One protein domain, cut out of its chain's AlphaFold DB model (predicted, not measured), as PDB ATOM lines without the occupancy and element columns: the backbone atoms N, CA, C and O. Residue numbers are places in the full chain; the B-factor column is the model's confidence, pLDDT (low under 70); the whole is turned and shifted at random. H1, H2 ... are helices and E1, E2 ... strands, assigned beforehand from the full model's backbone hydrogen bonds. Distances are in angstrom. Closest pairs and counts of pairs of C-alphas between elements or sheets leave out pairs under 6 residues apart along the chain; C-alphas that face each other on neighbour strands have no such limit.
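What this domain is: This is residues 12 to 199 of the 201 residues of an uncharacterized protein of Eggerthella sp. HF-1101 (UniProt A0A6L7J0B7). A long, twisted sheet of five strands has helices over both faces, H1 and H3 over one and H5 over the other, and the first part of the very long helix H1, residues 12 to 25, sticks out as a free arm. The printed part has 188 residues, with five named helices and five named strands in the order H1 H2 H3 E1 E2 H4 E3 E4 E5 H5. The sheet runs E3 E2 E1 E4 E5, antiparallel throughout, and the class is mixed, helices and strands. The whole is loose, with a radius of gyration of the C-alphas of 21.7 A, and spans 84 by 35 by 28 A; the arm adds to the length.

Where its parts are: In the sheet, E3 is residues 132 to 143 and E2 residues 110 to 121, each 35.9 A long; E1 is residues 90 to 97, 23.5 A; E4 is residues 160 to 164 and E5 residues 174 to 177. H1, residues 12 to 55, runs 64.1 A from C-alpha 12 at (32.811, 84.594, 75.883) to C-alpha 55 at (30.213, 75.719, 139.323). H3 is residues 70 to 84, 21.0 A; H5 is residues 186 to 197, 16.5 A, ending with C-alpha 197 at (52.291, 69.950, 139.083). H2, residues 58 to 64, and H4, residues 125 to 128, are short.

How they stand to each other: In the sheet, N 116 and O 137 of E2 and E3 are 2.9 A apart, N 94 and O 113 of the hairpin E1 and E2 2.8 A, N 93 and O 162 of E1 and E4 2.8 A, and N 161 and O 176 of the hairpin E4 and E5 2.9 A, each within hydrogen-bond range. Three layers, helices on both faces of a sheet, are made by H1 and H3 on one face and H5 on the other. H1 lies over E3 and E2 at a height of 6.0 A over the sheet, only just slantwise to the strands, at 32 degrees to E3 on the local plane. H3 lies over E2 and E1 at 8.8 A, along the strands. H5 lies over E3 and E2 at 8.6 A, also along them; the closest C-alphas of H5 and E2 are those of Ala 192 and Ala 111, 5.3 A. With residues 47 to 55 alone H1 touches H3, closest at the C-alphas of Ala 51 and Val 78, 4.9 A, at a steep tilt of 49 degrees, opposite ways. H4 only just touches H1, with 3 pairs of C-alphas within 8 A, the closest those of Ala 125 and Asp 33, 7.2 A. H2 touches H3 only at the corner, and only just, with 3 such pairs, the closest those of Ala 64 and Pro 70, 5.3 A. In H1, H2, H3 and H5 every O i to N i+4 pair is within hydrogen-bond range; H4 is too short for one.

The domain as a whole: The C-alphas farthest apart, those of Ser 12 and Glu 149, are 84.4 A apart. The printed part has no cut. The links E1 to E2 and E3 to E4 are long, with 12 and 16 residues. Mean pLDDT of the printed part is 92.1; residues 12, 169 to 170 and 198 to 199 are under 70.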
ATOM      1  N   SER A  12      32.076  85.192  74.753       67.12
ATOM      2  CA  SER A  12      32.811  84.594  75.883       67.12
ATOM      3  C   SER A  12      32.371  85.151  77.245       67.12
ATOM      4  O   SER A  12      32.395  84.445  78.250       67.12
ATOM      5  N   MET A  13      31.893  86.402  77.289       79.88
ATOM      6  CA  MET A  13      31.472  87.029  78.548       79.88
ATOM      7  C   MET A  13      30.242  86.370  79.171       79.88
ATOM      8  O   MET A  13      30.195  86.234  80.385       79.88
ATOM      9  N   LEU A  14      29.246  85.963  78.377       85.00
ATOM     10  CA  LEU A  14      27.993  85.439  78.928       85.00
ATOM     11  C   LEU A  14      28.196  84.117  79.701       85.00
ATOM     12  O   LEU A  14      27.776  84.063  80.856       85.00
ATOM     13  N   PRO A  15      28.891  83.090  79.163       87.75
ATOM     14  CA  PRO A  15      29.226  81.896  79.942       87.75
ATOM     15  C   PRO A  15      30.053  82.212  81.191       87.75
ATOM     16  O   PRO A  15      29.800  81.649  82.251       87.75
ATOM     17  N   LEU A  16      31.008  83.140  81.089       90.06
ATOM     18  CA  LEU A  16      31.883  83.508  82.202       90.06
ATOM     19  C   LEU A  16      31.109  84.217  83.325       90.06
ATOM     20  O   LEU A  16      31.315  83.913  84.495       90.06
ATOM     21  N   VAL A  17      30.163  85.093  82.975       93.12
ATOM     22  CA  VAL A  17      29.241  85.733  83.926       93.12
ATOM     23  C   VAL A  17      28.340  84.695  84.589       93.12
ATOM     24  O   VAL A  17      28.176  84.736  85.803       93.12
ATOM     25  N   VAL A  18      27.788  83.744  83.831       94.19
ATOM     26  CA  VAL A  18      26.954  82.670  84.398       94.19
ATOM     27  C   VAL A  18      27.756  81.830  85.391       94.19
ATOM     28  O   VAL A  18      27.298  81.616  86.511       94.19
ATOM     29  N   VAL A  19      28.968  81.407  85.024       95.25
ATOM     30  CA  VAL A  19      29.856  80.662  85.928       95.25
ATOM     31  C   VAL A  19      30.184  81.490  87.169       95.25
ATOM     32  O   VAL A  19      30.083  80.975  88.278       95.25
ATOM     33  N   ALA A  20      30.510  82.776  87.015       95.31
ATOM     34  CA  ALA A  20      30.789  83.655  88.146       95.31
ATOM     35  C   ALA A  20      29.587  83.774  89.097       95.31
ATOM     36  O   ALA A  20      29.758  83.667  90.307       95.31
ATOM     37  N   VAL A  21      28.368  83.931  88.571       96.50
ATOM     38  CA  VAL A  21      27.140  83.980  89.383       96.50
ATOM     39  C   VAL A  21      26.903  82.660  90.117       96.50
ATOM     40  O   VAL A  21      26.574  82.685  91.299       96.50
ATOM     41  N   LEU A  22      27.108  81.512  89.461       95.81
ATOM     42  CA  LEU A  22      26.973  80.200  90.103       95.81
ATOM     43  C   LEU A  22      27.991  80.005  91.229       95.81
ATOM     44  O   LEU A  22      27.633  79.523  92.301       95.81
ATOM     45  N   VAL A  23      29.240  80.422  91.015       96.50
ATOM     46  CA  VAL A  23      30.285  80.377  92.048       96.50
ATOM     47  C   VAL A  23      29.923  81.291  93.218       96.50
ATOM     48  O   VAL A  23      29.995  80.862  94.366       96.50
ATOM     49  N   LEU A  24      29.478  82.522  92.953       96.94
ATOM     50  CA  LEU A  24      29.049  83.449  94.003       96.94
ATOM     51  C   LEU A  24      27.863  82.899  94.799       96.94
ATOM     52  O   LEU A  24      27.851  82.997  96.024       96.94
ATOM     53  N   PHE A  25      26.894  82.283  94.122       95.81
ATOM     54  CA  PHE A  25      25.769  81.630  94.780       95.81
ATOM     55  C   PHE A  25      26.229  80.463  95.659       95.81
ATOM     56  O   PHE A  25      25.791  80.362  96.800       95.81
ATOM     57  N   ALA A  26      27.148  79.623  95.173       94.19
ATOM     58  CA  ALA A  26      27.703  78.520  95.955       94.19
ATOM     59  C   ALA A  26      28.441  79.017  97.211       94.19
ATOM     60  O   ALA A  26      28.254  78.467  98.294       94.19
ATOM     61  N   VAL A  27      29.227  80.093  97.088       96.31
ATOM     62  CA  VAL A  27      29.905  80.727  98.229       96.31
ATOM     63  C   VAL A  27      28.893  81.281  99.232       96.31
ATOM     64  O   VAL A  27      29.052  81.069 100.432       96.31
ATOM     65  N   LEU A  28      27.837  81.953  98.764       96.06
ATOM     66  CA  LEU A  28      26.786  82.483  99.634       96.06
ATOM     67  C   LEU A  28      26.032  81.363 100.359       96.06
ATOM     68  O   LEU A  28      25.811  81.457 101.563       96.06
ATOM     69  N   ALA A  29      25.672  80.300  99.640       94.06
ATOM     70  CA  ALA A  29      24.993  79.135 100.193       94.06
ATOM     71  C   ALA A  29      25.819  78.490 101.314       94.06
ATOM     72  O   ALA A  29      25.320  78.286 102.421       94.06
ATOM     73  N   PHE A  30      27.109  78.265 101.053       92.81
ATOM     74  CA  PHE A  30      28.043  77.754 102.051       92.81
ATOM     75  C   PHE A  30      28.168  78.696 103.257       92.81
ATOM     76  O   PHE A  30      28.102  78.248 104.399       92.81
ATOM     77  N   ALA A  31      28.298  80.004 103.022       95.00
ATOM     78  CA  ALA A  31      28.425  80.993 104.090       95.00
ATOM     79  C   ALA A  31      27.195  81.037 105.011       95.00
ATOM     80  O   ALA A  31      27.353  81.202 106.219       95.00
ATOM     81  N   VAL A  32      25.983  80.865 104.472       95.69
ATOM     82  CA  VAL A  32      24.751  80.819 105.278       95.69
ATOM     83  C   VAL A  32      24.741  79.599 106.196       95.69
ATOM     84  O   VAL A  32      24.538  79.759 107.400       95.69
ATOM     85  N   ASP A  33      25.018  78.405 105.670       95.19
ATOM     86  CA  ASP A  33      25.023  77.178 106.481       95.19
ATOM     87  C   ASP A  33      26.119  77.220 107.562       95.19
ATOM     88  O   ASP A  33      25.868  76.890 108.724       95.19
ATOM     89  N   GLN A  34      27.315  77.715 107.219       93.19
ATOM     90  CA  GLN A  34      28.389  77.924 108.197       93.19
ATOM     91  C   GLN A  34      28.041  78.998 109.234       93.19
ATOM     92  O   GLN A  34      28.392  78.854 110.401       93.19
ATOM     93  N   GLY A  35      27.332  80.059 108.840       95.12
ATOM     94  CA  GLY A  35      26.881  81.105 109.757       95.12
ATOM     95  C   GLY A  35      25.920  80.574 110.823       95.12
ATOM     96  O   GLY A  35      26.049  80.927 111.995       95.12
ATOM     97  N   ILE A  36      25.002  79.681 110.442       94.56
ATOM     98  CA  ILE A  36      24.078  79.024 111.380       94.56
ATOM     99  C   ILE A  36      24.853  78.110 112.339       94.56
ATOM    100  O   ILE A  36      24.675  78.214 113.554       94.56
ATOM    101  N   ALA A  37      25.760  77.277 111.818       94.88
ATOM    102  CA  ALA A  37      26.595  76.403 112.644       94.88
ATOM    103  C   ALA A  37      27.501  77.196 113.606       94.88
ATOM    104  O   ALA A  37      27.652  76.834 114.773       94.88
ATOM    105  N   TYR A  38      28.056  78.324 113.157       95.44
ATOM    106  CA  TYR A  38      28.858  79.211 113.998       95.44
ATOM    107  C   TYR A  38      28.020  79.872 115.099       95.44
ATOM    108  O   TYR A  38      28.458  79.953 116.245       95.44
ATOM    109  N   ALA A  39      26.793  80.297 114.788       95.56
ATOM    110  CA  ALA A  39      25.871  80.822 115.793       95.56
ATOM    111  C   ALA A  39      25.498  79.753 116.837       95.56
ATOM    112  O   ALA A  39      25.457  80.054 118.031       95.56
ATOM    113  N   ALA A  40      25.276  78.504 116.414       95.94
ATOM    114  CA  ALA A  40      25.074  77.370 117.316       95.94
ATOM    115  C   ALA A  40      26.281  77.174 118.248       95.94
ATOM    116  O   ALA A  40      26.118  77.157 119.470       95.94
ATOM    117  N   LYS A  41      27.497  77.160 117.688       96.38
ATOM    118  CA  LYS A  41      28.744  77.049 118.452       96.38
ATOM    119  C   LYS A  41      28.898  78.174 119.479       96.38
ATOM    120  O   LYS A  41      29.126  77.905 120.652       96.38
ATOM    121  N   ALA A  42      28.675  79.425 119.077       96.62
ATOM    122  CA  ALA A  42      28.752  80.568 119.986       96.62
ATOM    123  C   ALA A  42      27.740  80.469 121.146       96.62
ATOM    124  O   ALA A  42      28.056  80.817 122.284       96.62
ATOM    125  N   ARG A  43      26.522  79.963 120.899       96.19
ATOM    126  CA  ARG A  43      25.545  79.704 121.975       96.19
ATOM    127  C   ARG A  43      26.026  78.615 122.931       96.19
ATOM    128  O   ARG A  43      25.879  78.787 124.140       96.19
ATOM    129  N   GLN A  44      26.588  77.524 122.410       97.19
ATOM    130  CA  GLN A  44      27.151  76.454 123.238       97.19
ATOM    131  C   GLN A  44      28.302  76.972 124.110       97.19
ATOM    132  O   GLN A  44      28.317  76.714 125.311       97.19
ATOM    133  N   GLU A  45      29.228  77.747 123.544       96.88
ATOM    134  CA  GLU A  45      30.352  78.334 124.284       96.88
ATOM    135  C   GLU A  45      29.873  79.272 125.398       96.88
ATOM    136  O   GLU A  45      30.300  79.119 126.542       96.88
ATOM    137  N   ASN A  46      28.909  80.153 125.110       96.62
ATOM    138  CA  ASN A  46      28.304  81.025 126.121       96.62
ATOM    139  C   ASN A  46      27.619  80.229 127.248       96.62
ATOM    140  O   ASN A  46      27.725  80.590 128.421       96.62
ATOM    141  N   ALA A  47      26.929  79.134 126.914       96.44
ATOM    142  CA  ALA A  47      26.298  78.263 127.904       96.44
ATOM    143  C   ALA A  47      27.338  77.534 128.774       96.44
ATOM    144  O   ALA A  47      27.158  77.428 129.988       96.44
ATOM    145  N   LEU A  48      28.447  77.080 128.181       97.25
ATOM    146  CA  LEU A  48      29.572  76.476 128.899       97.25
ATOM    147  C   LEU A  48      30.266  77.478 129.829       97.25
ATOM    148  O   LEU A  48      30.619  77.125 130.955       97.25
ATOM    149  N   ASP A  49      30.425  78.730 129.404       96.12
ATOM    150  CA  ASP A  49      30.974  79.792 130.252       96.12
ATOM    151  C   ASP A  49      30.055  80.108 131.438       96.12
ATOM    152  O   ASP A  49      30.522  80.226 132.576       96.12
ATOM    153  N   ALA A  50      28.739  80.137 131.215       95.69
ATOM    154  CA  ALA A  50      27.764  80.261 132.295       95.69
ATOM    155  C   ALA A  50      27.819  79.062 133.260       95.69
ATOM    156  O   ALA A  50      27.814  79.251 134.478       95.69
ATOM    157  N   ALA A  51      27.921  77.835 132.740       95.94
ATOM    158  CA  ALA A  51      28.054  76.622 133.547       95.94
ATOM    159  C   ALA A  51      29.346  76.618 134.378       95.94
ATOM    160  O   ALA A  51      29.321  76.259 135.558       95.94
ATOM    161  N   ARG A  52      30.459  77.095 133.806       95.12
ATOM    162  CA  ARG A  52      31.719  77.309 134.530       95.12
ATOM    163  C   ARG A  52      31.531  78.263 135.700       95.12
ATOM    164  O   ARG A  52      31.887  77.919 136.825       95.12
ATOM    165  N   ALA A  53      30.968  79.443 135.446       94.50
ATOM    166  CA  ALA A  53      30.730  80.443 136.485       94.50
ATOM    167  C   ALA A  53      29.819  79.891 137.594       94.50
ATOM    168  O   ALA A  53      30.099  80.057 138.776       94.50
ATOM    169  N   ALA A  54      28.778  79.152 137.210       93.81
ATOM    170  CA  ALA A  54      27.832  78.520 138.118       93.81
ATOM    171  C   ALA A  54      28.447  77.431 139.016       93.81
ATOM    172  O   ALA A  54      27.976  77.253 140.141       93.81
ATOM    173  N   CYS A  55      29.467  76.709 138.536       92.38
ATOM    174  CA  CYS A  55      30.213  75.719 139.323       92.38
ATOM    175  C   CYS A  55      31.283  76.355 140.223       92.38
ATOM    176  O   CYS A  55      31.651  75.773 141.239       92.38
ATOM    177  N   MET A  56      31.773  77.541 139.858       89.56
ATOM    178  CA  MET A  56      32.751  78.310 140.637       89.56
ATOM    179  C   MET A  56      32.111  79.207 141.703       89.56
ATOM    180  O   MET A  56      32.821  79.853 142.473       89.56
ATOM    181  N   ASP A  57      30.781  79.256 141.764       92.00
ATOM    182  CA  ASP A  57      30.065  79.969 142.813       92.00
ATOM    183  C   ASP A  57      30.413  79.406 144.202       92.00
ATOM    184  O   ASP A  57      30.379  78.195 144.432       92.00
ATOM    185  N   ALA A  58      30.731  80.293 145.147       86.56
ATOM    186  CA  ALA A  58      31.228  79.908 146.465       86.56
ATOM    187  C   ALA A  58      30.217  79.075 147.271       86.56
ATOM    188  O   ALA A  58      30.619  78.177 148.016       86.56
ATOM    189  N   SER A  59      28.914  79.341 147.115       87.00
ATOM    190  CA  SER A  59      27.871  78.591 147.819       87.00
ATOM    191  C   SER A  59      27.780  77.161 147.291       87.00
ATOM    192  O   SER A  59      27.727  76.210 148.071       87.00
ATOM    193  N   PHE A  60      27.872  76.997 145.971       89.88
ATOM    194  CA  PHE A  60      27.899  75.686 145.343       89.88
ATOM    195  C   PHE A  60      29.187  74.924 145.677       89.88
ATOM    196  O   PHE A  60      29.119  73.770 146.099       89.88
ATOM    197  N   ALA A  61      30.351  75.569 145.563       86.00
ATOM    198  CA  ALA A  61      31.648  74.952 145.839       86.00
ATOM    199  C   ALA A  61      31.764  74.447 147.290       86.00
ATOM    200  O   ALA A  61      32.337  73.380 147.535       86.00
ATOM    201  N   LEU A  62      31.184  75.176 148.253       84.88
ATOM    202  CA  LEU A  62      31.147  74.779 149.663       84.88
ATOM    203  C   LEU A  62      30.322  73.506 149.895       84.88
ATOM    204  O   LEU A  62      30.719  72.660 150.696       84.88
ATOM    205  N   VAL A  63      29.195  73.361 149.196       89.50
ATOM    206  CA  VAL A  63      28.370  72.149 149.267       89.50
ATOM    207  C   VAL A  63      29.062  71.003 148.527       89.50
ATOM    208  O   VAL A  63      29.161  69.900 149.054       89.50
ATOM    209  N   ALA A  64      29.619  71.275 147.343       88.75
ATOM    210  CA  ALA A  64      30.177  70.256 146.455       88.75
ATOM    211  C   ALA A  64      31.337  69.521 147.107       88.75
ATOM    212  O   ALA A  64      31.426  68.298 147.036       88.75
ATOM    213  N   LYS A  65      32.224  70.257 147.784       87.88
ATOM    214  CA  LYS A  65      33.415  69.666 148.401       87.88
ATOM    215  C   LYS A  65      33.117  68.728 149.569       87.88
ATOM    216  O   LYS A  65      34.022  68.012 149.984       87.88
ATOM    217  N   ASN A  66      31.883  68.726 150.074       87.75
ATOM    218  CA  ASN A  66      31.431  67.890 151.186       87.75
ATOM    219  C   ASN A  66      30.340  66.880 150.772       87.75
ATOM    220  O   ASN A  66      29.693  66.302 151.638       87.75
ATOM    221  N   ALA A  67      30.094  66.703 149.469       90.75
ATOM    222  CA  ALA A  67      29.087  65.779 148.952       90.75
ATOM    223  C   ALA A  67      29.661  64.372 148.715       90.75
ATOM    224  O   ALA A  67      30.793  64.246 148.251       90.75
ATOM    225  N   ASP A  68      28.850  63.332 148.939       90.75
ATOM    226  CA  ASP A  68      29.210  61.925 148.675       90.75
ATOM    227  C   ASP A  68      29.549  61.659 147.204       90.75
ATOM    228  O   ASP A  68      30.469  60.903 146.902       90.75
ATOM    229  N   ASP A  69      28.849  62.329 146.285       91.88
ATOM    230  CA  ASP A  69      29.130  62.285 144.850       91.88
ATOM    231  C   ASP A  69      29.318  63.711 144.298       91.88
ATOM    232  O   ASP A  69      28.381  64.311 143.751       91.88
ATOM    233  N   PRO A  70      30.519  64.298 144.464       93.06
ATOM    234  CA  PRO A  70      30.794  65.653 143.995       93.06
ATOM    235  C   PRO A  70      30.719  65.741 142.467       93.06
ATOM    236  O   PRO A  70      30.276  66.758 141.933       93.06
ATOM    237  N   GLY A  71      31.097  64.667 141.763       93.69
ATOM    238  CA  GLY A  71      31.076  64.611 140.306       93.69
ATOM    239  C   GLY A  71      29.667  64.710 139.747       93.69
ATOM    240  O   GLY A  71      29.414  65.547 138.879       93.69
ATOM    241  N   ARG A  72      28.724  63.944 140.305       93.44
ATOM    242  CA  ARG A  72      27.309  64.063 139.943       93.44
ATOM    243  C   ARG A  72      26.757  65.445 140.267       93.44
ATOM    244  O   ARG A  72      26.018  66.006 139.467       93.44
ATOM    245  N   MET A  73      27.111  66.013 141.421       94.31
ATOM    246  CA  MET A  73      26.592  67.324 141.810       94.31
ATOM    247  C   MET A  73      27.054  68.433 140.853       94.31
ATOM    248  O   MET A  73      26.264  69.305 140.489       94.31
ATOM    249  N   VAL A  74      28.315  68.377 140.411       95.25
ATOM    250  CA  VAL A  74      28.859  69.246 139.355       95.25
ATOM    251  C   VAL A  74      28.140  69.004 138.030       95.25
ATOM    252  O   VAL A  74      27.708  69.968 137.401       95.25
ATOM    253  N   ALA A  75      27.954  67.748 137.624       95.50
ATOM    254  CA  ALA A  75      27.266  67.411 136.379       95.50
ATOM    255  C   ALA A  75      25.819  67.937 136.352       95.50
ATOM    256  O   ALA A  75      25.431  68.636 135.414       95.50
ATOM    257  N   ASP A  76      25.060  67.726 137.430       94.31
ATOM    258  CA  ASP A  76      23.695  68.237 137.576       94.31
ATOM    259  C   ASP A  76      23.661  69.772 137.541       94.31
ATOM    260  O   ASP A  76      22.749  70.364 136.955       94.31
ATOM    261  N   ARG A  77      24.658  70.442 138.137       94.75
ATOM    262  CA  ARG A  77      24.771  71.906 138.100       94.75
ATOM    263  C   ARG A  77      25.040  72.417 136.690       94.75
ATOM    264  O   ARG A  77      24.340  73.332 136.259       94.75
ATOM    265  N   VAL A  78      26.001  71.820 135.981       95.12
ATOM    266  CA  VAL A  78      26.329  72.154 134.586       95.12
ATOM    267  C   VAL A  78      25.088  72.009 133.715       95.12
ATOM    268  O   VAL A  78      24.698  72.962 133.043       95.12
ATOM    269  N   VAL A  79      24.423  70.853 133.774       94.75
ATOM    270  CA  VAL A  79      23.271  70.549 132.916       94.75
ATOM    271  C   VAL A  79      22.104  71.482 133.193       94.75
ATOM    272  O   VAL A  79      21.524  72.017 132.251       94.75
ATOM    273  N   ARG A  80      21.779  71.751 134.463       93.69
ATOM    274  CA  ARG A  80      20.736  72.733 134.801       93.69
ATOM    275  C   ARG A  80      21.061  74.102 134.216       93.69
ATOM    276  O   ARG A  80      20.229  74.664 133.516       93.69
ATOM    277  N   THR A  81      22.287  74.588 134.401       94.94
ATOM    278  CA  THR A  81      22.687  75.904 133.890       94.94
ATOM    279  C   THR A  81      22.611  75.996 132.365       94.94
ATOM    280  O   THR A  81      22.089  76.983 131.847       94.94
ATOM    281  N   VAL A  82      23.072  74.984 131.623       94.81
ATOM    282  CA  VAL A  82      22.988  75.024 130.149       94.81
ATOM    283  C   VAL A  82      21.542  74.897 129.658       94.81
ATOM    284  O   VAL A  82      21.162  75.550 128.685       94.81
ATOM    285  N   ARG A  83      20.703  74.113 130.346       93.31
ATOM    286  CA  ARG A  83      19.274  73.963 130.028       93.31
ATOM    287  C   ARG A  83      18.492  75.246 130.325       93.31
ATOM    288  O   ARG A  83      17.619  75.595 129.529       93.31
ATOM    289  N   ASP A  84      18.831  75.957 131.399       92.69
ATOM    290  CA  ASP A  84      18.268  77.269 131.752       92.69
ATOM    291  C   ASP A  84      18.681  78.351 130.742       92.69
ATOM    292  O   ASP A  84      17.886  79.226 130.405       92.69
ATOM    293  N   ALA A  85      19.887  78.242 130.172       91.88
ATOM    294  CA  ALA A  85      20.343  79.070 129.052       91.88
ATOM    295  C   ALA A  85      19.663  78.721 127.707       91.88
ATOM    296  O   ALA A  85      19.943  79.348 126.685       91.88
ATOM    297  N   GLY A  86      18.768  77.728 127.690       91.56
ATOM    298  CA  GLY A  86      17.990  77.328 126.518       91.56
ATOM    299  C   GLY A  86      18.660  76.283 125.624       91.56
ATOM    300  O   GLY A  86      18.098  75.941 124.583       91.56
ATOM    301  N   PHE A  87      19.818  75.733 126.005       93.31
ATOM    302  CA  PHE A  87      20.463  74.668 125.239       93.31
ATOM    303  C   PHE A  87      19.719  73.339 125.416       93.31
ATOM    304  O   PHE A  87      19.523  72.867 126.539       93.31
ATOM    305  N   ARG A  88      19.316  72.702 124.310       91.94
ATOM    306  CA  ARG A  88      18.520  71.457 124.311       91.94
ATOM    307  C   ARG A  88      19.240  70.241 123.721       91.94
ATOM    308  O   ARG A  88      18.678  69.152 123.783       91.94
ATOM    309  N   GLY A  89      20.455  70.404 123.200       94.38
ATOM    310  CA  GLY A  89      21.278  69.299 122.699       94.38
ATOM    311  C   GLY A  89      21.827  68.395 123.807       94.38
ATOM    312  O   GLY A  89      21.534  68.595 124.991       94.38
ATOM    313  N   ALA A  90      22.616  67.391 123.443       96.44
ATOM    314  CA  ALA A  90      23.232  66.475 124.398       96.44
ATOM    315  C   ALA A  90      24.327  67.180 125.214       96.44
ATOM    316  O   ALA A  90      24.971  68.115 124.732       96.44
ATOM    317  N   ALA A  91      24.519  66.748 126.460       96.81
ATOM    318  CA  ALA A  91      25.573  67.252 127.331       96.81
ATOM    319  C   ALA A  91      26.340  66.088 127.964       96.81
ATOM    320  O   ALA A  91      25.733  65.161 128.491       96.81
ATOM    321  N   SER A  92      27.667  66.157 127.934       97.69
ATOM    322  CA  SER A  92      28.553  65.193 128.595       97.69
ATOM    323  C   SER A  92      29.421  65.926 129.607       97.69
ATOM    324  O   SER A  92      30.001  66.964 129.284       97.69
ATOM    325  N   VAL A  93      29.517  65.405 130.827       97.75
ATOM    326  CA  VAL A  93      30.349  65.976 131.889       97.75
ATOM    327  C   VAL A  93      31.308  64.916 132.399       97.75
ATOM    328  O   VAL A  93      30.895  63.876 132.900       97.75
ATOM    329  N   TRP A  94      32.600  65.194 132.305       98.44
ATOM    330  CA  TRP A  94      33.649  64.364 132.875       98.44
ATOM    331  C   TRP A  94      34.075  64.941 134.209       98.44
ATOM    332  O   TRP A  94      34.362  66.134 134.309       98.44
ATOM    333  N   PHE A  95      34.166  64.082 135.214       97.62
ATOM    334  CA  PHE A  95      34.701  64.434 136.517       97.62
ATOM    335  C   PHE A  95      35.875  63.524 136.851       97.62
ATOM    336  O   PHE A  95      35.743  62.296 136.895       97.62
ATOM    337  N   TYR A  96      37.017  64.146 137.108       96.75
ATOM    338  CA  TYR A  96      38.200  63.499 137.635       96.75
ATOM    339  C   TYR A  96      38.587  64.151 138.956       96.75
ATOM    340  O   TYR A  96      38.736  65.369 139.048       96.75
ATOM    341  N   GLU A  97      38.813  63.320 139.963       94.94
ATOM    342  CA  GLU A  97      39.461  63.713 141.202       94.94
ATOM    343  C   GLU A  97      40.814  63.013 141.310       94.94
ATOM    344  O   GLU A  97      40.924  61.802 141.102       94.94
ATOM    345  N   ALA A  98      41.843  63.785 141.655       93.00
ATOM    346  CA  ALA A  98      43.160  63.236 141.920       93.00
ATOM    347  C   ALA A  98      43.137  62.315 143.153       93.00
ATOM    348  O   ALA A  98      42.450  62.610 144.136       93.00
ATOM    349  N   PRO A  99      43.892  61.207 143.119       91.19
ATOM    350  CA  PRO A  99      43.990  60.300 144.254       91.19
ATOM    351  C   PRO A  99      44.684  60.997 145.442       91.19
ATOM    352  O   PRO A  99      45.478  61.919 145.243       91.19
ATOM    353  N   GLU A 100      44.367  60.589 146.679       88.94
ATOM    354  CA  GLU A 100      44.862  61.259 147.898       88.94
ATOM    355  C   GLU A 100      46.392  61.266 147.957       88.94
ATOM    356  O   GLU A 100      46.986  62.251 148.373       88.94
ATOM    357  N   GLU A 101      47.037  60.219 147.447       87.69
ATOM    358  CA  GLU A 101      48.492  60.071 147.410       87.69
ATOM    359  C   GLU A 101      49.179  61.102 146.498       87.69
ATOM    360  O   GLU A 101      50.393  61.284 146.569       87.69
ATOM    361  N   SER A 102      48.419  61.756 145.616       85.56
ATOM    362  CA  SER A 102      48.910  62.785 144.691       85.56
ATOM    363  C   SER A 102      48.581  64.213 145.133       85.56
ATOM    364  O   SER A 102      48.965  65.146 144.433       85.56
ATOM    365  N   ALA A 103      47.878  64.394 146.256       82.81
ATOM    366  CA  ALA A 103      47.430  65.689 146.768       82.81
ATOM    367  C   ALA A 103      47.862  65.890 148.231       82.81
ATOM    368  O   ALA A 103      48.150  64.933 148.948       82.81
ATOM    369  N   SER A 104      47.888  67.138 148.704       84.62
ATOM    370  CA  SER A 104      48.087  67.412 150.129       84.62
ATOM    371  C   SER A 104      46.870  66.957 150.956       84.62
ATOM    372  O   SER A 104      45.751  66.828 150.452       84.62
ATOM    373  N   SER A 105      47.047  66.729 152.262       86.00
ATOM    374  CA  SER A 105      45.929  66.358 153.151       86.00
ATOM    375  C   SER A 105      44.898  67.480 153.333       86.00
ATOM    376  O   SER A 105      43.794  67.225 153.815       86.00
ATOM    377  N   THR A 106      45.255  68.709 152.963       89.12
ATOM    378  CA  THR A 106      44.440  69.929 153.044       89.12
ATOM    379  C   THR A 106      43.740  70.274 151.735       89.12
ATOM    380  O   THR A 106      42.956  71.223 151.720       89.12
ATOM    381  N   GLU A 107      43.986  69.539 150.646       90.31
ATOM    382  CA  GLU A 107      43.502  69.894 149.308       90.31
ATOM    383  C   GLU A 107      42.943  68.693 148.547       90.31
ATOM    384  O   GLU A 107      43.354  67.541 148.687       90.31
ATOM    385  N   ARG A 108      41.976  68.970 147.681       92.44
ATOM    386  CA  ARG A 108      41.488  68.055 146.649       92.44
ATOM    387  C   ARG A 108      41.772  68.718 145.316       92.44
ATOM    388  O   ARG A 108      41.595  69.923 145.204       92.44
ATOM    389  N   HIS A 109      42.157  67.949 144.304       93.06
ATOM    390  CA  HIS A 109      42.298  68.471 142.946       93.06
ATOM    391  C   HIS A 109      41.244  67.833 142.063       93.06
ATOM    392  O   HIS A 109      41.205  66.611 141.909       93.06
ATOM    393  N   TRP A 110      40.389  68.673 141.499       95.06
ATOM    394  CA  TRP A 110      39.355  68.271 140.564       95.06
ATOM    395  C   TRP A 110      39.676  68.809 139.177       95.06
ATOM    396  O   TRP A 110      40.077  69.965 139.026       95.06
ATOM    397  N   ALA A 111      39.443  67.980 138.168       96.38
ATOM    398  CA  ALA A 111      39.393  68.379 136.774       96.38
ATOM    399  C   ALA A 111      38.025  67.997 136.212       96.38
ATOM    400  O   ALA A 111      37.554  66.870 136.375       96.38
ATOM    401  N   ILE A 112      37.375  68.969 135.587       97.62
ATOM    402  CA  ILE A 112      36.008  68.866 135.097       97.62
ATOM    403  C   ILE A 112      36.025  69.238 133.621       97.62
ATOM    404  O   ILE A 112      36.458  70.332 133.258       97.62
ATOM    405  N   GLY A 113      35.545  68.333 132.780       97.69
ATOM    406  CA  GLY A 113      35.318  68.569 131.358       97.69
ATOM    407  C   GLY A 113      33.832  68.628 131.088       97.69
ATOM    408  O   GLY A 113      33.061  67.902 131.710       97.69
ATOM    409  N   MET A 114      33.421  69.475 130.161       97.88
ATOM    410  CA  MET A 114      32.026  69.600 129.761       97.88
ATOM    411  C   MET A 114      31.934  69.795 128.255       97.88
ATOM    412  O   MET A 114      32.609  70.659 127.697       97.88
ATOM    413  N   GLN A 115      31.095  68.986 127.616       98.00
ATOM    414  CA  GLN A 115      30.824  69.013 126.184       98.00
ATOM    415  C   GLN A 115      29.339  69.219 125.945       98.00
ATOM    416  O   GLN A 115      28.515  68.567 126.586       98.00
ATOM    417  N   LEU A 116      29.016  70.096 125.002       97.88
ATOM    418  CA  LEU A 116      27.672  70.269 124.465       97.88
ATOM    419  C   LEU A 116      27.682  69.878 122.994       97.88
ATOM    420  O   LEU A 116      28.584  70.291 122.269       97.88
ATOM    421  N   GLU A 117      26.675  69.124 122.565       97.50
ATOM    422  CA  GLU A 117      26.533  68.660 121.182       97.50
ATOM    423  C   GLU A 117      25.111  68.897 120.673       97.50
ATOM    424  O   GLU A 117      24.131  68.565 121.346       97.50
ATOM    425  N   GLU A 118      24.976  69.468 119.477       96.06
ATOM    426  CA  GLU A 118      23.691  69.576 118.787       96.06
ATOM    427  C   GLU A 118      23.843  69.413 117.272       96.06
ATOM    428  O   GLU A 118      24.880  69.731 116.695       96.06
ATOM    429  N   GLU A 119      22.772  68.947 116.633       95.25
ATOM    430  CA  GLU A 119      22.646  68.918 115.178       95.25
ATOM    431  C   GLU A 119      22.058  70.251 114.703       95.25
ATOM    432  O   GLU A 119      20.869  70.531 114.886       95.25
ATOM    433  N   SER A 120      22.898  71.102 114.117       93.81
ATOM    434  CA  SER A 120      22.494  72.413 113.613       93.81
ATOM    435  C   SER A 120      21.864  72.275 112.225       93.81
ATOM    436  O   SER A 120      22.530  71.792 111.313       93.81
ATOM    437  N   PRO A 121      20.619  72.729 111.995       93.69
ATOM    438  CA  PRO A 121      19.954  72.557 110.707       93.69
ATOM    439  C   PRO A 121      20.662  73.325 109.584       93.69
ATOM    440  O   PRO A 121      21.155  74.435 109.793       93.69
ATOM    441  N   THR A 122      20.647  72.763 108.375       93.62
ATOM    442  CA  THR A 122      21.129  73.428 107.154       93.62
ATOM    443  C   THR A 122      19.968  73.974 106.322       93.62
ATOM    444  O   THR A 122      18.822  73.516 106.415       93.62
ATOM    445  N   VAL A 123      20.266  74.969 105.489       93.88
ATOM    446  CA  VAL A 123      19.333  75.592 104.545       93.88
ATOM    447  C   VAL A 123      19.641  75.141 103.123       93.88
ATOM    448  O   VAL A 123      18.751  74.640 102.437       93.88
ATOM    449  N   PHE A 124      20.890  75.290 102.672       92.88
ATOM    450  CA  PHE A 124      21.263  74.968 101.292       92.88
ATOM    451  C   PHE A 124      21.800  73.544 101.162       92.88
ATOM    452  O   PHE A 124      21.413  72.826 100.239       92.88
ATOM    453  N   ALA A 125      22.633  73.104 102.107       90.88
ATOM    454  CA  ALA A 125      23.210  71.762 102.104       90.88
ATOM    455  C   ALA A 125      22.147  70.648 102.201       90.88
ATOM    456  O   ALA A 125      22.353  69.561 101.658       90.88
ATOM    457  N   ARG A 126      20.963  70.937 102.765       92.44
ATOM    458  CA  ARG A 126      19.805  70.025 102.747       92.44
ATOM    459  C   ARG A 126      19.399  69.621 101.329       92.44
ATOM    460  O   ARG A 126      19.046  68.468 101.103       92.44
ATOM    461  N   GLY A 127      19.511  70.525 100.352       89.56
ATOM    462  CA  GLY A 127      19.251  70.220  98.938       89.56
ATOM    463  C   GLY A 127      20.194  69.161  98.346       89.56
ATOM    464  O   GLY A 127      19.885  68.572  97.315       89.56
ATOM    465  N   TYR A 128      21.311  68.893  99.026       88.94
ATOM    466  CA  TYR A 128      22.301  67.870  98.694       88.94
ATOM    467  C   TYR A 128      22.273  66.676  99.667       88.94
ATOM    468  O   TYR A 128      23.195  65.864  99.660       88.94
ATOM    469  N   GLY A 129      21.232  66.556 100.500       91.88
ATOM    470  CA  GLY A 129      21.060  65.461 101.460       91.88
ATOM    471  C   GLY A 129      21.792  65.639 102.794       91.88
ATOM    472  O   GLY A 129      21.874  64.688 103.564       91.88
ATOM    473  N   ILE A 130      22.328  66.830 103.084       93.44
ATOM    474  CA  ILE A 130      22.955  67.146 104.376       93.44
ATOM    475  C   ILE A 130      21.951  67.953 105.198       93.44
ATOM    476  O   ILE A 130      21.917  69.171 105.083       93.44
ATOM    477  N   ASP A 131      21.112  67.292 105.994       93.25
ATOM    478  CA  ASP A 131      20.009  67.937 106.728       93.25
ATOM    479  C   ASP A 131      20.435  68.797 107.925       93.25
ATOM    480  O   ASP A 131      19.713  69.732 108.304       93.25
ATOM    481  N   ALA A 132      21.582  68.463 108.513       94.12
ATOM    482  CA  ALA A 132      22.159  69.120 109.673       94.12
ATOM    483  C   ALA A 132      23.692  69.006 109.667       94.12
ATOM    484  O   ALA A 132      24.267  68.160 108.980       94.12
ATOM    485  N   LEU A 133      24.341  69.895 110.415       94.00
ATOM    486  CA  LEU A 133      25.768  69.882 110.701       94.00
ATOM    487  C   LEU A 133      25.971  69.592 112.192       94.00
ATOM    488  O   LEU A 133      25.389  70.310 113.013       94.00
ATOM    489  N   PRO A 134      26.828  68.625 112.558       95.38
ATOM    490  CA  PRO A 134      27.160  68.388 113.952       95.38
ATOM    491  C   PRO A 134      27.968  69.571 114.489       95.38
ATOM    492  O   PRO A 134      28.996  69.957 113.922       95.38
ATOM    493  N   VAL A 135      27.508  70.156 115.592       96.81
ATOM    494  CA  VAL A 135      28.194  71.244 116.290       96.81
ATOM    495  C   VAL A 135      28.467  70.806 117.717       96.81
ATOM    496  O   VAL A 135      27.542  70.496 118.470       96.81
ATOM    497  N   ALA A 136      29.743  70.816 118.093       96.94
ATOM    498  CA  ALA A 136      30.185  70.486 119.435       96.94
ATOM    499  C   ALA A 136      31.103  71.576 119.993       96.94
ATOM    500  O   ALA A 136      31.953  72.124 119.282       96.94
ATOM    501  N   SER A 137      30.947  71.851 121.284       97.44
ATOM    502  CA  SER A 137      31.818  72.745 122.044       97.44
ATOM    503  C   SER A 137      32.238  72.060 123.327       97.44
ATOM    504  O   SER A 137      31.422  71.418 123.989       97.44
ATOM    505  N   TYR A 138      33.506  72.223 123.682       96.88
ATOM    506  CA  TYR A 138      34.111  71.591 124.840       96.88
ATOM    507  C   TYR A 138      34.805  72.632 125.717       96.88
ATOM    508  O   TYR A 138      35.324  73.640 125.231       96.88
ATOM    509  N   ARG A 139      34.786  72.415 127.032       96.75
ATOM    510  CA  ARG A 139      35.466  73.281 127.993       96.75
ATOM    511  C   ARG A 139      35.970  72.483 129.183       96.75
ATOM    512  O   ARG A 139      35.269  71.622 129.708       96.75
ATOM    513  N   VAL A 140      37.156  72.853 129.658       96.94
ATOM    514  CA  VAL A 140      37.764  72.305 130.872       96.94
ATOM    515  C   VAL A 140      37.820  73.363 131.969       96.94
ATOM    516  O   VAL A 140      38.064  74.550 131.725       96.94
ATOM    517  N   MET A 141      37.613  72.932 133.207       95.06
ATOM    518  CA  MET A 141      37.952  73.696 134.397       95.06
ATOM    519  C   MET A 141      38.635  72.801 135.427       95.06
ATOM    520  O   MET A 141      38.399  71.597 135.481       95.06
ATOM    521  N   THR A 142      39.463  73.406 136.266       94.62
ATOM    522  CA  THR A 142      40.044  72.758 137.437       94.62
ATOM    523  C   THR A 142      39.578  73.492 138.681       94.62
ATOM    524  O   THR A 142      39.350  74.701 138.648       94.62
ATOM    525  N   ALA A 143      39.407  72.758 139.772       92.38
ATOM    526  CA  ALA A 143      39.055  73.321 141.065       92.38
ATOM    527  C   ALA A 143      39.917  72.667 142.142       92.38
ATOM    528  O   ALA A 143      40.206  71.471 142.069       92.38
ATOM    529  N   MET A 144      40.300  73.452 143.147       91.94
ATOM    530  CA  MET A 144      41.082  72.971 144.280       91.94
ATOM    531  C   MET A 144      40.331  73.208 145.594       91.94
ATOM    532  O   MET A 144      40.582  74.199 146.284       91.94
ATOM    533  N   PRO A 145      39.344  72.363 145.941       89.12
ATOM    534  CA  PRO A 145      38.708  72.463 147.242       89.12
ATOM    535  C   PRO A 145      39.720  72.227 148.363       89.12
ATOM    536  O   PRO A 145      40.353  71.175 148.419       89.12
ATOM    537  N   TYR A 146      39.819  73.186 149.281       87.81
ATOM    538  CA  TYR A 146      40.729  73.115 150.419       87.81
ATOM    539  C   TYR A 146      39.993  73.197 151.764       87.81
ATOM    540  O   TYR A 146      38.818  73.601 151.850       87.81
ATOM    541  N   ALA A 147      40.694  72.796 152.822       86.31
ATOM    542  CA  ALA A 147      40.288  72.917 154.219       86.31
ATOM    543  C   ALA A 147      41.497  73.299 155.088       86.31
ATOM    544  O   ALA A 147      42.630  73.001 154.729       86.31
ATOM    545  N   GLY A 148      41.250  73.946 156.233       85.12
ATOM    546  CA  GLY A 148      42.322  74.450 157.102       85.12
ATOM    547  C   GLY A 148      43.186  73.365 157.757       85.12
ATOM    548  O   GLY A 148      44.338  73.633 158.071       85.12
ATOM    549  N   GLU A 149      42.653  72.153 157.938       87.88
ATOM    550  CA  GLU A 149      43.384  71.029 158.547       87.88
ATOM    551  C   GLU A 149      43.375  69.787 157.655       87.88
ATOM    552  O   GLU A 149      44.415  69.340 157.175       87.88
ATOM    553  N   ARG A 150      42.192  69.213 157.412       88.00
ATOM    554  CA  ARG A 150      42.030  68.048 156.541       88.00
ATOM    555  C   ARG A 150      40.780  68.188 155.695       88.00
ATOM    556  O   ARG A 150      39.717  68.543 156.204       88.00
ATOM    557  N   VAL A 151      40.903  67.904 154.402       90.44
ATOM    558  CA  VAL A 151      39.735  67.853 153.518       90.44
ATOM    559  C   VAL A 151      38.915  66.607 153.797       90.44
ATOM    560  O   VAL A 151      39.446  65.506 153.950       90.44
ATOM    561  N   TRP A 152      37.600  66.782 153.831       90.44
ATOM    562  CA  TRP A 152      36.680  65.659 153.790       90.44
ATOM    563  C   TRP A 152      36.748  64.987 152.410       90.44
ATOM    564  O   TRP A 152      36.853  65.668 151.382       90.44
ATOM    565  N   ARG A 153      36.693  63.652 152.383       89.75
ATOM    566  CA  ARG A 153      36.675  62.839 151.162       89.75
ATOM    567  C   ARG A 153      35.551  61.804 151.246       89.75
ATOM    568  O   ARG A 153      35.347  61.254 152.330       89.75
ATOM    569  N   PRO A 154      34.864  61.510 150.130       87.81
ATOM    570  CA  PRO A 154      33.922  60.403 150.082       87.81
ATOM    571  C   PRO A 154      34.659  59.072 150.271       87.81
ATOM    572  O   PRO A 154      35.845  58.956 149.951       87.81
ATOM    573  N   THR A 155      33.952  58.062 150.776       86.12
ATOM    574  CA  THR A 155      34.509  56.713 150.982       86.12
ATOM    575  C   THR A 155      35.002  56.094 149.677       86.12
ATOM    576  O   THR A 155      36.035  55.429 149.661       86.12
ATOM    577  N   GLU A 156      34.291  56.347 148.578       87.12
ATOM    578  CA  GLU A 156      34.665  55.892 147.244       87.12
ATOM    579  C   GLU A 156      34.931  57.088 146.330       87.12
ATOM    580  O   GLU A 156      34.094  57.977 146.161       87.12
ATOM    581  N   ARG A 157      36.111  57.104 145.701       89.56
ATOM    582  CA  ARG A 157      36.451  58.096 144.679       89.56
ATOM    583  C   ARG A 157      35.771  57.719 143.365       89.56
ATOM    584  O   ARG A 157      36.162  56.743 142.724       89.56
ATOM    585  N   ARG A 158      34.805  58.528 142.930       93.12
ATOM    586  CA  ARG A 158      34.059  58.312 141.687       93.12
ATOM    587  C   ARG A 158      34.564  59.222 140.565       93.12
ATOM    588  O   ARG A 158      34.234  60.403 140.518       93.12
ATOM    589  N   CYS A 159      35.338  58.652 139.644       95.62
ATOM    590  CA  CYS A 159      35.809  59.329 138.433       95.62
ATOM    591  C   CYS A 159      35.097  58.746 137.209       95.62
ATOM    592  O   CYS A 159      34.913  57.531 137.111       95.62
ATOM    593  N   GLY A 160      34.659  59.586 136.278       97.25
ATOM    594  CA  GLY A 160      33.946  59.094 135.103       97.25
ATOM    595  C   GLY A 160      33.249  60.170 134.292       97.25
ATOM    596  O   GLY A 160      33.478  61.365 134.491       97.25
ATOM    597  N   ARG A 161      32.391  59.713 133.385       97.94
ATOM    598  CA  ARG A 161      31.560  60.540 132.515       97.94
ATOM    599  C   ARG A 161      30.091  60.403 132.897       97.94
ATOM    600  O   ARG A 161      29.614  59.299 133.145       97.94
ATOM    601  N   TYR A 162      29.397  61.531 132.924       97.12
ATOM    602  CA  TYR A 162      27.953  61.647 133.066       97.12
ATOM    603  C   TYR A 162      27.383  62.151 131.742       97.12
ATOM    604  O   TYR A 162      27.744  63.244 131.303       97.12
ATOM    605  N   ASP A 163      26.503  61.376 131.115       96.88
ATOM    606  CA  ASP A 163      25.899  61.718 129.826       96.88
ATOM    607  C   ASP A 163      24.417  62.048 130.000       96.88
ATOM    608  O   ASP A 163      23.664  61.303 130.630       96.88
ATOM    609  N   TYR A 164      23.997  63.159 129.402       95.62
ATOM    610  CA  TYR A 164      22.635  63.676 129.440       95.62
ATOM    611  C   TYR A 164      22.120  63.806 128.005       95.62
ATOM    612  O   TYR A 164      22.625  64.639 127.240       95.62
ATOM    613  N   PRO A 165      21.112  63.006 127.617       93.62
ATOM    614  CA  PRO A 165      20.545  63.056 126.277       93.62
ATOM    615  C   PRO A 165      19.964  64.427 125.901       93.62
ATOM    616  O   PRO A 165      19.641  65.277 126.739       93.62
ATOM    617  N   ALA A 166      19.811  64.642 124.594       91.69
ATOM    618  CA  ALA A 166      19.116  65.810 124.074       91.69
ATOM    619  C   ALA A 166      17.638  65.801 124.499       91.69
ATOM    620  O   ALA A 166      16.995  64.754 124.565       91.69
ATOM    621  N   GLY A 167      17.092  66.984 124.777       82.75
ATOM    622  CA  GLY A 167      15.679  67.168 125.119       82.75
ATOM    623  C   GLY A 167      15.246  66.628 126.486       82.75
ATOM    624  O   GLY A 167      14.079  66.788 126.832       82.75
ATOM    625  N   THR A 168      16.144  66.029 127.273       76.75
ATOM    626  CA  THR A 168      15.819  65.546 128.619       76.75
ATOM    627  C   THR A 168      16.183  66.559 129.699       76.75
ATOM    628  O   THR A 168      17.166  67.307 129.596       76.75
ATOM    629  N   ASP A 169      15.395  66.539 130.772       69.25
ATOM    630  CA  ASP A 169      15.730  67.206 132.026       69.25
ATOM    631  C   ASP A 169      16.908  66.500 132.715       69.25
ATOM    632  O   ASP A 169      17.247  65.356 132.400       69.25
ATOM    633  N   ALA A 170      17.500  67.154 133.719       66.75
ATOM    634  CA  ALA A 170      18.644  66.634 134.481       66.75
ATOM    635  C   ALA A 170      18.376  65.300 135.221       66.75
ATOM    636  O   ALA A 170      19.283  64.734 135.820       66.75
ATOM    637  N   ALA A 171      17.140  64.790 135.214       73.81
ATOM    638  CA  ALA A 171      16.776  63.527 135.853       73.81
ATOM    639  C   ALA A 171      17.135  62.280 135.021       73.81
ATOM    640  O   ALA A 171      17.225  61.194 135.587       73.81
ATOM    641  N   SER A 172      17.341  62.421 133.706       85.19
ATOM    642  CA  SER A 172      17.706  61.312 132.819       85.19
ATOM    643  C   SER A 172      19.174  61.419 132.424       85.19
ATOM    644  O   SER A 172      19.536  62.294 131.639       85.19
ATOM    645  N   TRP A 173      20.001  60.521 132.954       93.06
ATOM    646  CA  TRP A 173      21.434  60.466 132.678       93.06
ATOM    647  C   TRP A 173      21.974  59.040 132.779       93.06
ATOM    648  O   TRP A 173      21.390  58.183 133.448       93.06
ATOM    649  N   SER A 174      23.110  58.800 132.130       95.25
ATOM    650  CA  SER A 174      23.925  57.597 132.306       95.25
ATOM    651  C   SER A 174      25.287  57.952 132.886       95.25
ATOM    652  O   SER A 174      25.746  59.086 132.769       95.25
ATOM    653  N   TYR A 175      25.925  56.980 133.534       96.62
ATOM    654  CA  TYR A 175      27.275  57.132 134.057       96.62
ATOM    655  C   TYR A 175      28.178  56.013 133.565       96.62
ATOM    656  O   TYR A 175      27.820  54.836 133.639       96.62
ATOM    657  N   GLU A 176      29.370  56.405 133.142       97.31
ATOM    658  CA  GLU A 176      30.454  55.520 132.757       97.31
ATOM    659  C   GLU A 176      31.655  55.767 133.672       97.31
ATOM    660  O   GLU A 176      32.183  56.880 133.750       97.31
ATOM    661  N   ALA A 177      32.087  54.727 134.385       96.69
ATOM    662  CA  ALA A 177      33.280  54.794 135.215       96.69
ATOM    663  C   ALA A 177      34.537  54.783 134.342       96.69
ATOM    664  O   ALA A 177      34.699  53.907 133.495       96.69
ATOM    665  N   LEU A 178      35.454  55.718 134.595       95.56
ATOM    666  CA  LEU A 178      36.731  55.808 133.887       95.56
ATOM    667  C   LEU A 178      37.867  55.552 134.878       95.56
ATOM    668  O   LEU A 178      38.061  56.300 135.837       95.56
ATOM    669  N   SER A 179      38.600  54.461 134.658       86.69
ATOM    670  CA  SER A 179      39.577  53.930 135.617       86.69
ATOM    671  C   SER A 179      40.952  54.594 135.558       86.69
ATOM    672  O   SER A 179      41.719  54.481 136.511       86.69
ATOM    673  N   SER A 180      41.286  55.268 134.458       89.25
ATOM    674  CA  SER A 180      42.563  55.962 134.280       89.25
ATOM    675  C   SER A 180      42.353  57.349 133.690       89.25
ATOM    676  O   SER A 180      41.390  57.585 132.963       89.25
ATOM    677  N   LEU A 181      43.283  58.261 133.981       90.50
ATOM    678  CA  LEU A 181      43.257  59.616 133.430       90.50
ATOM    679  C   LEU A 181      43.383  59.620 131.894       90.50
ATOM    680  O   LEU A 181      42.880  60.526 131.246       90.50
ATOM    681  N   ASP A 182      43.988  58.586 131.308       91.50
ATOM    682  CA  ASP A 182      44.135  58.446 129.852       91.50
ATOM    683  C   ASP A 182      42.823  58.075 129.140       91.50
ATOM    684  O   ASP A 182      42.729  58.210 127.925       91.50
ATOM    685  N   ALA A 183      41.803  57.627 129.882       94.12
ATOM    686  CA  ALA A 183      40.462  57.392 129.345       94.12
ATOM    687  C   ALA A 183      39.608  58.676 129.279       94.12
ATOM    688  O   ALA A 183      38.499  58.658 128.749       94.12
ATOM    689  N   PHE A 184      40.103  59.791 129.828       96.50
ATOM    690  CA  PHE A 184      39.455  61.098 129.750       96.50
ATOM    691  C   PHE A 184      39.875  61.852 128.480       96.50
ATOM    692  O   PHE A 184      40.924  61.553 127.904       96.50
ATOM    693  N   PRO A 185      39.112  62.878 128.054       96.75
ATOM    694  CA  PRO A 185      39.545  63.769 126.983       96.75
ATOM    695  C   PRO A 185      40.940  64.347 127.262       96.75
ATOM    696  O   PRO A 185      41.224  64.774 128.385       96.75
ATOM    697  N   ALA A 186      41.794  64.388 126.235       95.81
ATOM    698  CA  ALA A 186      43.206  64.760 126.367       95.81
ATOM    699  C   ALA A 186      43.404  66.112 127.071       95.81
ATOM    700  O   ALA A 186      44.199  66.211 128.001       95.81
ATOM    701  N   GLU A 187      42.605  67.117 126.711       95.44
ATOM    702  CA  GLU A 187      42.646  68.454 127.316       95.44
ATOM    703  C   GLU A 187      42.334  68.441 128.826       95.44
ATOM    704  O   GLU A 187      42.935  69.188 129.598       95.44
ATOM    705  N   LEU A 188      41.414  67.577 129.279       96.69
ATOM    706  CA  LEU A 188      41.125  67.412 130.709       96.69
ATOM    707  C   LEU A 188      42.279  66.714 131.411       96.69
ATOM    708  O   LEU A 188      42.698  67.154 132.480       96.69
ATOM    709  N   ALA A 189      42.802  65.647 130.807       96.00
ATOM    710  CA  ALA A 189      43.938  64.913 131.343       96.00
ATOM    711  C   ALA A 189      45.169  65.821 131.501       96.00
ATOM    712  O   ALA A 189      45.842  65.788 132.531       96.00
ATOM    713  N   GLU A 190      45.449  66.673 130.516       95.19
ATOM    714  CA  GLU A 190      46.506  67.685 130.577       95.19
ATOM    715  C   GLU A 190      46.257  68.711 131.682       95.19
ATOM    716  O   GLU A 190      47.142  68.933 132.509       95.19
ATOM    717  N   ALA A 191      45.049  69.276 131.767       94.62
ATOM    718  CA  ALA A 191      44.702  70.232 132.817       94.62
ATOM    719  C   ALA A 191      44.815  69.626 134.226       94.62
ATOM    720  O   ALA A 191      45.303  70.284 135.145       94.62
ATOM    721  N   ALA A 192      44.416  68.363 134.399       93.94
ATOM    722  CA  ALA A 192      44.548  67.636 135.659       93.94
ATOM    723  C   ALA A 192      46.020  67.454 136.056       93.94
ATOM    724  O   ALA A 192      46.391  67.726 137.199       93.94
ATOM    725  N   ARG A 193      46.876  67.040 135.110       93.75
ATOM    726  CA  ARG A 193      48.323  66.896 135.347       93.75
ATOM    727  C   ARG A 193      48.975  68.244 135.669       93.75
ATOM    728  O   ARG A 193      49.766  68.320 136.605       93.75
ATOM    729  N   ALA A 194      48.612  69.302 134.944       92.25
ATOM    730  CA  ALA A 194      49.125  70.650 135.175       92.25
ATOM    731  C   ALA A 194      48.728  71.190 136.560       92.25
ATOM    732  O   ALA A 194      49.572  71.722 137.277       92.25
ATOM    733  N   ALA A 195      47.470  70.994 136.970       87.69
ATOM    734  CA  ALA A 195      46.988  71.412 138.285       87.69
ATOM    735  C   ALA A 195      47.709  70.696 139.439       87.69
ATOM    736  O   ALA A 195      47.943  71.303 140.479       87.69
ATOM    737  N   LEU A 196      48.082  69.427 139.252       86.00
ATOM    738  CA  LEU A 196      48.861  68.668 140.235       86.00
ATOM    739  C   LEU A 196      50.335  69.080 140.276       86.00
ATOM    740  O   LEU A 196      50.955  69.036 141.334       86.00
ATOM    741  N   ALA A 197      50.912  69.475 139.140       83.31
ATOM    742  CA  ALA A 197      52.291  69.950 139.083       83.31
ATOM    743  C   ALA A 197      52.456  71.322 139.759       83.31
ATOM    744  O   ALA A 197      53.420  71.523 140.490       83.31
ATOM    745  N   GLY A 198      51.498  72.234 139.560       66.94
ATOM    746  CA  GLY A 198      51.541  73.592 140.120       66.94
ATOM    747  C   GLY A 198      51.336  73.687 141.637       66.94
ATOM    748  O   GLY A 198      51.600  74.737 142.204       66.94
ATOM    749  N   GLY A 199      50.884  72.618 142.306       56.69
ATOM    750  CA  GLY A 199      50.751  72.558 143.771       56.69
ATOM    751  C   GLY A 199      52.000  72.054 144.509       56.69
ATOM    752  O   GLY A 199      51.923  71.766 145.699       56.69
TER     753      GLY A 199